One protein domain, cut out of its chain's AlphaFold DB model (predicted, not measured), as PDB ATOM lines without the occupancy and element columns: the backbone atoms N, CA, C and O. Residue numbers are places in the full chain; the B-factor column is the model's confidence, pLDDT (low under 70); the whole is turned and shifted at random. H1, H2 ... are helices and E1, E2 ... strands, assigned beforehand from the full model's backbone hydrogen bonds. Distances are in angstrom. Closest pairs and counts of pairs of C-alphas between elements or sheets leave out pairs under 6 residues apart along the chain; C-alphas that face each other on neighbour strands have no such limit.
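Overview. This is residues 8 to 102 of the 102 residues of the protein "TIGR03067 domain-containing protein" of Corynebacterium propinquum (UniProt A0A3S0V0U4). One strongly twisted sheet of six strands, E1 to E6, curls into an open trough, like part of a barrel that does not close. Across its open side lie the small hairpin E7 and E8, which continues from the edge strand E6, and the long link of residues 20 to 40, while the short helix H1 stands beside the strands near E2, E4 and E7. The printed part has 95 residues, with one named helix and eight named strands in the order H1 E1 E2 E3 E4 E5 E6 E7 E8. The large sheet has the order E1 - E2 - E3 - E4 - E5 - E6, all antiparallel, and the class is mostly strand. The whole is compact, with a radius of gyration of the C-alphas of 13.0 A and spans of 36 by 26 by 25 A.

Along the chain. E4, the longest strand, is residues 58 to 67, 26.2 A from C-alpha 58 at (195.972, 334.028, 251.228) to C-alpha 67 at (195.306, 327.773, 276.671). E5 is residues 74 to 79, 16.4 A, and E6 is residues 88 to 92, 13.1 A. E3 is residues 48 to 52, 13.1 A, E2 is residues 41 to 45, 12.9 A, and E1 is residues 16 to 19. H1 is residues 8 to 14, beginning at C-alpha 8 at (195.937, 337.636, 277.614). E7 is residues 94 to 96, and E8 is residues 99 to 101, ending at C-alpha 101 at (207.055, 327.663, 268.274).

Arrangement. E1 to E6 form a meander, each strand the antiparallel neighbour of the one before, with edge strands E1 and E6. From edge to edge the strands' lines turn by 107 degrees. In the hairpin E3 and E4, N 51 and O 60 are 2.7 A apart. In the hairpin E4 and E5, N 78 and O 63 are 2.7 A apart. In the hairpin E5 and E6, N 75 and O 91 are 2.8 A apart. In the hairpin E2 and E3, N 43 and O 50 are 2.7 A apart, and in the hairpin E1 and E2, N 42 and O 18 are 2.7 A apart. These pairs are within hydrogen-bond range. E6 runs on into E7 across a break of 1 residue, at 58 degrees. In the hairpin E7 and E8, N 94 and O 101 are within hydrogen-bond range at 2.8 A. E4 is apart from both E7 and E8. H1 stands at the sheet's level, with a height over the sheet of 0.9 A. Its closest C-alphas to E2 are those of Leu 14 and Ile 44, 6.4 A apart; to E7, those of Asp 10 and Leu 95, 7.1 A. Every O i to N i+4 pair in H1 is within hydrogen-bond range.

Size, cuts and confidence. The two C-alphas farthest apart, those of Asp 55 and His 71, are 38.3 A apart. The printed part has no cut and ends at residue 102, the chain's last. The link E1 to E2 is long, with 21 residues; within it residues 24 to 25 pair with residues 28 to 29, antiparallel. The mean pLDDT of the printed part is 81.0; residue 8 and residues 25 to 38 are under 70.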
ATOM      1  N   HIS A   8     196.178 336.286 278.127       64.81
ATOM      2  CA  HIS A   8     195.937 337.636 277.614       64.81
ATOM      3  C   HIS A   8     197.213 338.315 277.088       64.81
ATOM      4  O   HIS A   8     197.166 339.030 276.093       64.81
ATOM      5  N   THR A   9     198.354 338.088 277.740       79.19
ATOM      6  CA  THR A   9     199.645 338.643 277.321       79.19
ATOM      7  C   THR A   9     200.188 337.918 276.096       79.19
ATOM      8  O   THR A   9     200.745 338.577 275.226       79.19
ATOM      9  N   ASP A  10     199.973 336.606 275.985       82.12
ATOM     10  CA  ASP A  10     200.403 335.833 274.815       82.12
ATOM     11  C   ASP A  10     199.631 336.253 273.560       82.12
ATOM     12  O   ASP A  10     200.227 336.492 272.514       82.12
ATOM     13  N   TYR A  11     198.316 336.469 273.684       83.81
ATOM     14  CA  TYR A  11     197.512 337.044 272.604       83.81
ATOM     15  C   TYR A  11     198.037 338.398 272.153       83.81
ATOM     16  O   TYR A  11     198.157 338.619 270.954       83.81
ATOM     17  N   GLN A  12     198.337 339.294 273.098       84.81
ATOM     18  CA  GLN A  12     198.877 340.619 272.796       84.81
ATOM     19  C   GLN A  12     200.255 340.544 272.140       84.81
ATOM     20  O   GLN A  12     200.518 341.307 271.215       84.81
ATOM     21  N   ALA A  13     201.110 339.632 272.600       85.69
ATOM     22  CA  ALA A  13     202.430 339.412 272.030       85.69
ATOM     23  C   ALA A  13     202.335 338.873 270.600       85.69
ATOM     24  O   ALA A  13     203.052 339.366 269.742       85.69
ATOM     25  N   LEU A  14     201.400 337.958 270.323       87.25
ATOM     26  CA  LEU A  14     201.151 337.433 268.980       87.25
ATOM     27  C   LEU A  14     200.532 338.443 268.009       87.25
ATOM     28  O   LEU A  14     200.494 338.160 266.820       87.25
ATOM     29  N   GLN A  15     200.035 339.602 268.443       90.31
ATOM     30  CA  GLN A  15     199.435 340.554 267.502       90.31
ATOM     31  C   GLN A  15     200.480 341.126 266.541       90.31
ATOM     32  O   GLN A  15     201.520 341.620 266.968       90.31
ATOM     33  N   GLY A  16     200.156 341.147 265.247       89.75
ATOM     34  CA  GLY A  16     201.003 341.736 264.212       89.75
ATOM     35  C   GLY A  16     201.336 340.762 263.091       89.75
ATOM     36  O   GLY A  16     200.607 339.803 262.837       89.75
ATOM     37  N   THR A  17     202.425 341.039 262.384       90.06
ATOM     38  CA  THR A  17     202.885 340.230 261.254       90.06
ATOM     39  C   THR A  17     204.104 339.425 261.671       90.06
ATOM     40  O   THR A  17     205.107 339.990 262.100       90.06
ATOM     41  N   TRP A  18     204.002 338.112 261.518       88.44
ATOM     42  CA  TRP A  18     205.031 337.135 261.831       88.44
ATOM     43  C   TRP A  18     205.617 336.576 260.550       88.44
ATOM     44  O   TRP A  18     204.891 336.208 259.630       88.44
ATOM     45  N   GLU A  19     206.938 336.488 260.495       84.62
ATOM     46  CA  GLU A  19     207.617 335.769 259.429       84.62
ATOM     47  C   GLU A  19     207.703 334.291 259.805       84.62
ATOM     48  O   GLU A  19     208.153 333.943 260.900       84.62
ATOM     49  N   GLN A  20     207.280 333.410 258.900       79.81
ATOM     50  CA  GLN A  20     207.497 331.984 259.090       79.81
ATOM     51  C   GLN A  20     208.976 331.665 258.836       79.81
ATOM     52  O   GLN A  20     209.414 331.566 257.690       79.81
ATOM     53  N   THR A  21     209.746 331.498 259.909       76.31
ATOM     54  CA  THR A  21     211.190 331.220 259.833       76.31
ATOM     55  C   THR A  21     211.500 329.740 259.608       76.31
ATOM     56  O   THR A  21     212.492 329.404 258.958       76.31
ATOM     57  N   ALA A  22     210.651 328.848 260.126       70.56
ATOM     58  CA  ALA A  22     210.757 327.406 259.958       70.56
ATOM     59  C   ALA A  22     209.388 326.730 260.118       70.56
ATOM     60  O   ALA A  22     208.621 327.082 261.011       70.56
ATOM     61  N   LEU A  23     209.116 325.730 259.281       71.75
ATOM     62  CA  LEU A  23     208.038 324.759 259.459       71.75
ATOM     63  C   LEU A  23     208.667 323.367 259.465       71.75
ATOM     64  O   LEU A  23     209.391 323.041 258.532       71.75
ATOM     65  N   GLU A  24     208.414 322.546 260.479       72.75
ATOM     66  CA  GLU A  24     208.769 321.127 260.431       72.75
ATOM     67  C   GLU A  24     207.486 320.300 260.360       72.75
ATOM     68  O   GLU A  24     206.692 320.316 261.294       72.75
ATOM     69  N   ASP A  25     207.294 319.570 259.260       66.94
ATOM     70  CA  ASP A  25     206.246 318.552 259.155       66.94
ATOM     71  C   ASP A  25     206.898 317.183 258.982       66.94
ATOM     72  O   ASP A  25     207.749 316.990 258.114       66.94
ATOM     73  N   SER A  26     206.522 316.218 259.825       65.81
ATOM     74  CA  SER A  26     206.985 314.827 259.717       65.81
ATOM     75  C   SER A  26     208.522 314.659 259.670       65.81
ATOM     76  O   SER A  26     209.030 313.696 259.093       65.81
ATOM     77  N   GLY A  27     209.277 315.586 260.280       66.75
ATOM     78  CA  GLY A  27     210.748 315.623 260.259       66.75
ATOM     79  C   GLY A  27     211.363 316.268 259.008       66.75
ATOM     80  O   GLY A  27     212.580 316.207 258.820       66.75
ATOM     81  N   VAL A  28     210.548 316.872 258.141       67.81
ATOM     82  CA  VAL A  28     210.985 317.655 256.983       67.81
ATOM     83  C   VAL A  28     210.922 319.134 257.344       67.81
ATOM     84  O   VAL A  28     209.849 319.668 257.606       67.81
ATOM     85  N   LEU A  29     212.079 319.797 257.338       66.00
ATOM     86  CA  LEU A  29     212.183 321.240 257.536       66.00
ATOM     87  C   LEU A  29     211.857 321.973 256.226       66.00
ATOM     88  O   LEU A  29     212.498 321.728 255.204       66.00
ATOM     89  N   ASN A  30     210.910 322.903 256.286       63.88
ATOM     90  CA  ASN A  30     210.385 323.699 255.181       63.88
ATOM     91  C   ASN A  30     210.009 322.833 253.974       63.88
ATOM     92  O   ASN A  30     210.591 322.995 252.893       63.88
ATOM     93  N   PRO A  31     209.071 321.885 254.139       63.91
ATOM     94  CA  PRO A  31     208.590 321.134 253.000       63.91
ATOM     95  C   PRO A  31     207.962 322.109 251.995       63.91
ATOM     96  O   PRO A  31     207.421 323.156 252.360       63.91
ATOM     97  N   ALA A  32     208.076 321.787 250.708       58.25
ATOM     98  CA  ALA A  32     207.420 322.541 249.645       58.25
ATOM     99  C   ALA A  32     205.915 322.227 249.661       58.25
ATOM    100  O   ALA A  32     205.388 321.584 248.755       58.25
ATOM    101  N   ASP A  33     205.244 322.613 250.741       58.88
ATOM    102  CA  ASP A  33     203.824 322.398 250.950       58.88
ATOM    103  C   ASP A  33     203.006 323.551 250.382       58.88
ATOM    104  O   ASP A  33     203.416 324.712 250.386       58.88
ATOM    105  N   ALA A  34     201.784 323.234 249.948       55.22
ATOM    106  CA  ALA A  34     200.831 324.210 249.415       55.22
ATOM    107  C   ALA A  34     200.481 325.337 250.410       55.22
ATOM    108  O   ALA A  34     199.949 326.371 250.011       55.22
ATOM    109  N   HIS A  35     200.794 325.147 251.693       58.97
ATOM    110  CA  HIS A  35     200.487 326.069 252.784       58.97
ATOM    111  C   HIS A  35     201.709 326.865 253.271       58.97
ATOM    112  O   HIS A  35     201.603 327.629 254.225       58.97
ATOM    113  N   SER A  36     202.877 326.702 252.642       61.56
ATOM    114  CA  SER A  36     204.100 327.416 253.010       61.56
ATOM    115  C   SER A  36     204.898 327.790 251.770       61.56
ATOM    116  O   SER A  36     205.643 326.994 251.208       61.56
ATOM    117  N   ALA A  37     204.738 329.040 251.340       62.16
ATOM    118  CA  ALA A  37     205.589 329.628 250.318       62.16
ATOM    119  C   ALA A  37     206.833 330.267 250.966       62.16
ATOM    120  O   ALA A  37     206.730 330.826 252.062       62.16
ATOM    121  N   PRO A  38     208.000 330.249 250.300       67.75
ATOM    122  CA  PRO A  38     209.149 331.027 250.752       67.75
ATOM    123  C   PRO A  38     208.767 332.513 250.849       67.75
ATOM    124  O   PRO A  38     208.313 333.107 249.873       67.75
ATOM    125  N   GLY A  39     208.933 333.098 252.038       72.12
ATOM    126  CA  GLY A  39     208.542 334.483 252.326       72.12
ATOM    127  C   GLY A  39     207.069 334.679 252.708       72.12
ATOM    128  O   GLY A  39     206.603 335.816 252.745       72.12
ATOM    129  N   ALA A  40     206.321 333.605 252.984       81.81
ATOM    130  CA  ALA A  40     204.979 333.731 253.538       81.81
ATOM    131  C   ALA A  40     205.012 334.441 254.903       81.81
ATOM    132  O   ALA A  40     205.845 334.150 255.763       81.81
ATOM    133  N   SER A  41     204.089 335.381 255.087       86.25
ATOM    134  CA  SER A  41     203.919 336.127 256.332       86.25
ATOM    135  C   SER A  41     202.592 335.755 256.982       86.25
ATOM    136  O   SER A  41     201.547 335.779 256.330       86.25
ATOM    137  N   THR A  42     202.629 335.446 258.272       88.12
ATOM    138  CA  THR A  42     201.464 335.123 259.093       88.12
ATOM    139  C   THR A  42     201.022 336.368 259.845       88.12
ATOM    140  O   THR A  42     201.665 336.816 260.788       88.12
ATOM    141  N   THR A  43     199.907 336.955 259.438       91.06
ATOM    142  CA  THR A  43     199.286 338.071 260.151       91.06
ATOM    143  C   THR A  43     198.327 337.535 261.201       91.06
ATOM    144  O   THR A  43     197.414 336.776 260.882       91.06
ATOM    145  N   ILE A  44     198.515 337.949 262.448       90.88
ATOM    146  CA  ILE A  44     197.672 337.585 263.581       90.88
ATOM    147  C   ILE A  44     196.963 338.837 264.099       90.88
ATOM    148  O   ILE A  44     197.598 339.839 264.441       90.88
ATOM    149  N   ALA A  45     195.634 338.766 264.157       90.50
ATOM    150  CA  ALA A  45     194.767 339.836 264.631       90.50
ATOM    151  C   ALA A  45     193.644 339.266 265.511       90.50
ATOM    152  O   ALA A  45     192.794 338.503 265.056       90.50
ATOM    153  N   GLY A  46     193.631 339.648 266.786       89.25
ATOM    154  CA  GLY A  46     192.770 339.077 267.816       89.25
ATOM    155  C   GLY A  46     193.016 337.578 267.963       89.25
ATOM    156  O   GLY A  46     194.131 337.160 268.271       89.25
ATOM    157  N   ASP A  47     191.965 336.799 267.716       89.81
ATOM    158  CA  ASP A  47     191.948 335.334 267.662       89.81
ATOM    159  C   ASP A  47     192.104 334.758 266.248       89.81
ATOM    160  O   ASP A  47     191.944 333.557 266.065       89.81
ATOM    161  N   SER A  48     192.375 335.585 265.238       91.12
ATOM    162  CA  SER A  48     192.465 335.154 263.840       91.12
ATOM    163  C   SER A  48     193.904 335.173 263.333       91.12
ATOM    164  O   SER A  48     194.666 336.082 263.658       91.12
ATOM    165  N   PHE A  49     194.259 334.188 262.511       90.56
ATOM    166  CA  PHE A  49     195.539 334.119 261.813       90.56
ATOM    167  C   PHE A  49     195.308 334.030 260.303       90.56
ATOM    168  O   PHE A  49     194.340 333.423 259.841       90.56
ATOM    169  N   GLN A  50     196.201 334.637 259.532       90.19
ATOM    170  CA  GLN A  50     196.163 334.623 258.078       90.19
ATOM    171  C   GLN A  50     197.579 334.530 257.523       90.19
ATOM    172  O   GLN A  50     198.393 335.419 257.745       90.19
ATOM    173  N   VAL A  51     197.857 333.476 256.770       87.88
ATOM    174  CA  VAL A  51     199.109 333.268 256.049       87.88
ATOM    175  C   VAL A  51     198.938 333.788 254.630       87.88
ATOM    176  O   VAL A  51     198.106 333.286 253.871       87.88
ATOM    177  N   THR A  52     199.729 334.790 254.268       87.38
ATOM    178  CA  THR A  52     199.760 335.380 252.923       87.38
ATOM    179  C   THR A  52     201.110 335.172 252.257       87.38
ATOM    180  O   THR A  52     202.146 335.289 252.913       87.38
ATOM    181  N   THR A  53     201.110 334.896 250.952       84.38
ATOM    182  CA  THR A  53     202.324 334.889 250.128       84.38
ATOM    183  C   THR A  53     202.887 336.298 249.958       84.38
ATOM    184  O   THR A  53     202.215 337.296 250.223       84.38
ATOM    185  N   VAL A  54     204.108 336.381 249.428       81.25
ATOM    186  CA  VAL A  54     204.721 337.645 248.988       81.25
ATOM    187  C   VAL A  54     203.911 338.375 247.906       81.25
ATOM    188  O   VAL A  54     204.028 339.591 247.786       81.25
ATOM    189  N   ASP A  55     203.074 337.655 247.152       81.25
ATOM    190  CA  ASP A  55     202.165 338.207 246.136       81.25
ATOM    191  C   ASP A  55     200.848 338.735 246.745       81.25
ATOM    192  O   ASP A  55     200.087 339.438 246.084       81.25
ATOM    193  N   GLY A  56     200.588 338.447 248.027       80.12
ATOM    194  CA  GLY A  56     199.362 338.830 248.730       80.12
ATOM    195  C   GLY A  56     198.240 337.791 248.658       80.12
ATOM    196  O   GLY A  56     197.153 338.038 249.181       80.12
ATOM    197  N   ASP A  57     198.489 336.623 248.063       84.56
ATOM    198  CA  ASP A  57     197.541 335.510 248.071       84.56
ATOM    199  C   ASP A  57     197.448 334.889 249.463       84.56
ATOM    200  O   ASP A  57     198.453 334.532 250.078       84.56
ATOM    201  N   VAL A  58     196.225 334.722 249.963       85.31
ATOM    202  CA  VAL A  58     195.972 334.028 251.228       85.31
ATOM    203  C   VAL A  58     196.101 332.525 251.000       85.31
ATOM    204  O   VAL A  58     195.257 331.926 250.335       85.31
ATOM    205  N   LEU A  59     197.141 331.915 251.569       81.75
ATOM    206  CA  LEU A  59     197.338 330.463 251.543       81.75
ATOM    207  C   LEU A  59     196.499 329.767 252.609       81.75
ATOM    208  O   LEU A  59     195.921 328.711 252.361       81.75
ATOM    209  N   LEU A  60     196.443 330.361 253.802       85.12
ATOM    210  CA  LEU A  60     195.754 329.797 254.952       85.12
ATOM    211  C   LEU A  60     195.133 330.915 255.778       85.12
ATOM    212  O   LEU A  60     195.718 331.979 255.951       85.12
ATOM    213  N   ALA A  61     193.939 330.682 256.295       88.44
ATOM    214  CA  ALA A  61     193.267 331.612 257.181       88.44
ATOM    215  C   ALA A  61     192.424 330.830 258.169       88.44
ATOM    216  O   ALA A  61     191.770 329.848 257.807       88.44
ATOM    217  N   GLY A  62     192.408 331.287 259.409       91.19
ATOM    218  CA  GLY A  62     191.714 330.590 260.466       91.19
ATOM    219  C   GLY A  62     191.671 331.374 261.760       91.19
ATOM    220  O   GLY A  62     191.973 332.567 261.817       91.19
ATOM    221  N   ARG A  63     191.277 330.674 262.814       92.12
ATOM    222  CA  ARG A  63     191.294 331.168 264.185       92.12
ATOM    223  C   ARG A  63     192.166 330.296 265.054       92.12
ATOM    224  O   ARG A  63     192.370 329.130 264.745       92.12
ATOM    225  N   PHE A  64     192.645 330.840 266.158       91.25
ATOM    226  CA  PHE A  64     193.385 330.075 267.141       91.25
ATOM    227  C   PHE A  64     192.995 330.461 268.565       91.25
ATOM    228  O   PHE A  64     192.672 331.613 268.876       91.25
ATOM    229  N   SER A  65     193.060 329.463 269.439       89.31
ATOM    230  CA  SER A  65     192.801 329.594 270.867       89.31
ATOM    231  C   SER A  65     194.035 329.211 271.668       89.31
ATOM    232  O   SER A  65     194.519 328.093 271.521       89.31
ATOM    233  N   LEU A  66     194.528 330.109 272.523       88.31
ATOM    234  CA  LEU A  66     195.616 329.809 273.457       88.31
ATOM    235  C   LEU A  66     195.060 329.380 274.816       88.31
ATOM    236  O   LEU A  66     194.298 330.117 275.441       88.31
ATOM    237  N   ASP A  67     195.514 328.232 275.305       86.25
ATOM    238  CA  ASP A  67     195.306 327.773 276.671       86.25
ATOM    239  C   ASP A  67     196.659 327.687 277.391       86.25
ATOM    240  O   ASP A  67     197.452 326.771 277.189       86.25
ATOM    241  N   ALA A  68     196.945 328.693 278.219       77.44
ATOM    242  CA  ALA A  68     198.112 328.709 279.108       77.44
ATOM    243  C   ALA A  68     197.802 328.099 280.491       77.44
ATOM    244  O   ALA A  68     198.598 328.223 281.422       77.44
ATOM    245  N   SER A  69     196.624 327.485 280.657       77.44
ATOM    246  CA  SER A  69     196.256 326.787 281.894       77.44
ATOM    247  C   SER A  69     196.862 325.380 281.923       77.44
ATOM    248  O   SER A  69     197.157 324.847 282.997       77.44
ATOM    249  N   THR A  70     197.078 324.776 280.752       75.94
ATOM    250  CA  THR A  70     197.779 323.501 280.580       75.94
ATOM    251  C   THR A  70     199.302 323.669 280.604       75.94
ATOM    252  O   THR A  70     199.842 324.717 280.268       75.94
ATOM    253  N   HIS A  71     200.013 322.628 281.048       76.62
ATOM    254  CA  HIS A  71     201.478 322.590 281.068       76.62
ATOM    255  C   HIS A  71     201.955 321.301 280.372       76.62
ATOM    256  O   HIS A  71     201.788 320.224 280.955       76.62
ATOM    257  N   PRO A  72     202.550 321.378 279.163       80.69
ATOM    258  CA  PRO A  72     202.873 322.589 278.391       80.69
ATOM    259  C   PRO A  72     201.633 323.330 277.862       80.69
ATOM    260  O   PRO A  72     200.578 322.718 277.696       80.69
ATOM    261  N   ASN A  73     201.783 324.634 277.595       86.50
ATOM    262  CA  ASN A  73     200.708 325.474 277.065       86.50
ATOM    263  C   ASN A  73     200.171 324.875 275.763       86.50
ATOM    264  O   ASN A  73     200.941 324.431 274.908       86.50
ATOM    265  N   SER A  74     198.854 324.873 275.599       88.81
ATOM    266  CA  SER A  74     198.190 324.300 274.431       88.81
ATOM    267  C   SER A  74     197.638 325.390 273.525       88.81
ATOM    268  O   SER A  74     197.082 326.381 273.985       88.81
ATOM    269  N   ILE A  75     197.780 325.206 272.222       89.75
ATOM    270  CA  ILE A  75     197.169 326.042 271.197       89.75
ATOM    271  C   ILE A  75     196.224 325.178 270.378       89.75
ATOM    272  O   ILE A  75     196.551 324.046 270.036       89.75
ATOM    273  N   THR A  76     195.052 325.705 270.060       91.00
ATOM    274  CA  THR A  76     194.107 325.055 269.155       91.00
ATOM    275  C   THR A  76     193.946 325.919 267.924       91.00
ATOM    276  O   THR A  76     193.376 327.002 268.016       91.00
ATOM    277  N   TRP A  77     194.421 325.430 266.785       89.94
ATOM    278  CA  TRP A  77     194.231 326.046 265.478       89.94
ATOM    279  C   TRP A  77     192.913 325.579 264.867       89.94
ATOM    280  O   TRP A  77     192.517 324.426 265.020       89.94
ATOM    281  N   VAL A  78     192.213 326.489 264.202       90.81
ATOM    282  CA  VAL A  78     190.936 326.243 263.542       90.81
ATOM    283  C   VAL A  78     190.988 326.850 262.156       90.81
ATOM    284  O   VAL A  78     190.771 328.051 261.983       90.81
ATOM    285  N   ASP A  79     191.259 326.023 261.158       88.38
ATOM    286  CA  ASP A  79     191.262 326.468 259.773       88.38
ATOM    287  C   ASP A  79     189.868 326.955 259.376       88.38
ATOM    288  O   ASP A  79     188.845 326.357 259.711       88.38
ATOM    289  N   SER A  80     189.800 328.084 258.684       84.50
ATOM    290  CA  SER A  80     188.559 328.611 258.102       84.50
ATOM    291  C   SER A  80     188.479 328.352 256.598       84.50
ATOM    292  O   SER A  80     187.410 328.503 256.009       84.50
ATOM    293  N   VAL A  81     189.591 327.952 255.979       78.38
ATOM    294  CA  VAL A  81     189.722 327.676 254.544       78.38
ATOM    295  C   VAL A  81     190.432 326.338 254.325       78.38
ATOM    296  O   VAL A  81     191.142 325.861 255.203       78.38
ATOM    297  N   GLY A  82     190.244 325.727 253.154       72.25
ATOM    298  CA  GLY A  82     190.869 324.445 252.807       72.25
ATOM    299  C   GLY A  82     190.046 323.211 253.196       72.25
ATOM    300  O   GLY A  82     188.882 323.307 253.585       72.25
ATOM    301  N   ALA A  83     190.642 322.027 253.036       72.94
ATOM    302  CA  ALA A  83     189.982 320.738 253.291       72.94
ATOM    303  C   ALA A  83     189.746 320.464 254.788       72.94
ATOM    304  O   ALA A  83     188.865 319.681 255.151       72.94
ATOM    305  N   ASP A  84     190.518 321.129 255.644       72.06
ATOM    306  CA  ASP A  84     190.455 321.032 257.100       72.06
ATOM    307  C   ASP A  84     189.654 322.178 257.729       72.06
ATOM    308  O   ASP A  84     189.620 322.310 258.949       72.06
ATOM    309  N   ALA A  85     188.945 322.971 256.917       83.56
ATOM    310  CA  ALA A  85     188.096 324.048 257.408       83.56
ATOM    311  C   ALA A  85     187.107 323.545 258.480       83.56
ATOM    312  O   ALA A  85     186.312 322.629 258.258       83.56
ATOM    313  N   GLY A  86     187.159 324.165 259.657       83.44
ATOM    314  CA  GLY A  86     186.371 323.817 260.836       83.44
ATOM    315  C   GLY A  86     186.968 322.712 261.712       83.44
ATOM    316  O   GLY A  86     186.405 322.433 262.773       83.44
ATOM    317  N   LYS A  87     188.089 322.088 261.326       85.50
ATOM    318  CA  LYS A  87     188.805 321.162 262.208       85.50
ATOM    319  C   LYS A  87     189.578 321.928 263.266       85.50
ATOM    320  O   LYS A  87     190.092 323.011 263.024       85.50
ATOM    321  N   GLN A  88     189.647 321.334 264.451       87.31
ATOM    322  CA  GLN A  88     190.416 321.854 265.570       87.31
ATOM    323  C   GLN A  88     191.701 321.040 265.690       87.31
ATOM    324  O   GLN A  88     191.656 319.846 265.989       87.31
ATOM    325  N   LEU A  89     192.834 321.683 265.432       85.19
ATOM    326  CA  LEU A  89     194.165 321.101 265.534       85.19
ATOM    327  C   LEU A  89     194.813 321.588 266.825       85.19
ATOM    328  O   LEU A  89     195.263 322.728 266.924       85.19
ATOM    329  N   SER A  90     194.822 320.725 267.837       87.25
ATOM    330  CA  SER A  90     195.452 321.024 269.120       87.25
ATOM    331  C   SER A  90     196.934 320.650 269.097       87.25
ATOM    332  O   SER A  90     197.285 319.503 268.830       87.25
ATOM    333  N   ALA A  91     197.787 321.616 269.426       87.25
ATOM    334  CA  ALA A  91     199.236 321.494 269.528       87.25
ATOM    335  C   ALA A  91     199.732 322.099 270.851       87.25
ATOM    336  O   ALA A  91     198.982 322.740 271.590       87.25
ATOM    337  N   SER A  92     201.002 321.871 271.175       89.25
ATOM    338  CA  SER A  92     201.651 322.488 272.337       89.25
ATOM    339  C   SER A  92     202.496 323.652 271.842       89.25
ATOM    340  O   SER A  92     203.264 323.443 270.917       89.25
ATOM    341  N   TYR A  93     202.413 324.835 272.448       87.88
ATOM    342  CA  TYR A  93     203.196 325.988 271.996       87.88
ATOM    343  C   TYR A  93     204.145 326.524 273.064       87.88
ATOM    344  O   TYR A  93     203.987 326.306 274.269       87.88
ATOM    345  N   ARG A  94     205.133 327.286 272.599       85.38
ATOM    346  CA  ARG A  94     206.043 328.096 273.399       85.38
ATOM    347  C   ARG A  94     206.155 329.475 272.763       85.38
ATOM    348  O   ARG A  94     206.575 329.589 271.617       85.38
ATOM    349  N   LEU A  95     205.814 330.503 273.532       84.25
ATOM    350  CA  LEU A  95     206.022 331.899 273.167       84.25
ATOM    351  C   LEU A  95     207.043 332.516 274.127       84.25
ATOM    352  O   LEU A  95     206.822 332.541 275.337       84.25
ATOM    353  N   ASP A  96     208.167 332.978 273.590       82.19
ATOM    354  CA  ASP A  96     209.217 333.682 274.326       82.19
ATOM    355  C   ASP A  96     209.539 334.989 273.597       82.19
ATOM    356  O   ASP A  96     210.284 335.001 272.621       82.19
ATOM    357  N   GLY A  97     208.911 336.086 274.031       80.69
ATOM    358  CA  GLY A  97     209.069 337.400 273.400       80.69
ATOM    359  C   GLY A  97     208.639 337.384 271.933       80.69
ATOM    360  O   GLY A  97     207.449 337.315 271.638       80.69
ATOM    361  N   ASP A  98     209.627 337.439 271.043       80.94
ATOM    362  CA  ASP A  98     209.490 337.484 269.584       80.94
ATOM    363  C   ASP A  98     209.649 336.095 268.935       80.94
ATOM    364  O   ASP A  98     209.775 335.982 267.717       80.94
ATOM    365  N   HIS A  99     209.693 335.026 269.735       80.88
ATOM    366  CA  HIS A  99     209.884 333.666 269.248       80.88
ATOM    367  C   HIS A  99     208.692 332.781 269.607       80.88
ATOM    368  O   HIS A  99     208.414 332.524 270.782       80.88
ATOM    369  N   PHE A 100     207.993 332.305 268.581       84.12
ATOM    370  CA  PHE A 100     206.796 331.483 268.699       84.12
ATOM    371  C   PHE A 100     207.008 330.137 268.005       84.12
ATOM    372  O   PHE A 100     207.326 330.097 266.819       84.12
ATOM    373  N   VAL A 101     206.848 329.041 268.750       82.56
ATOM    374  CA  VAL A 101     207.055 327.663 268.274       82.56
ATOM    375  C   VAL A 101     205.869 326.803 268.710       82.56
ATOM    376  O   VAL A 101     205.456 326.908 269.866       82.56
ATOM    377  N   PHE A 102     205.340 325.959 267.822       82.12
ATOM    378  CA  PHE A 102     204.222 325.043 268.080       82.12
ATOM    379  C   PHE A 102     204.382 323.716 267.334       82.12
ATOM    380  O   PHE A 102     205.245 323.667 266.430       82.12
TER     381      PHE A 102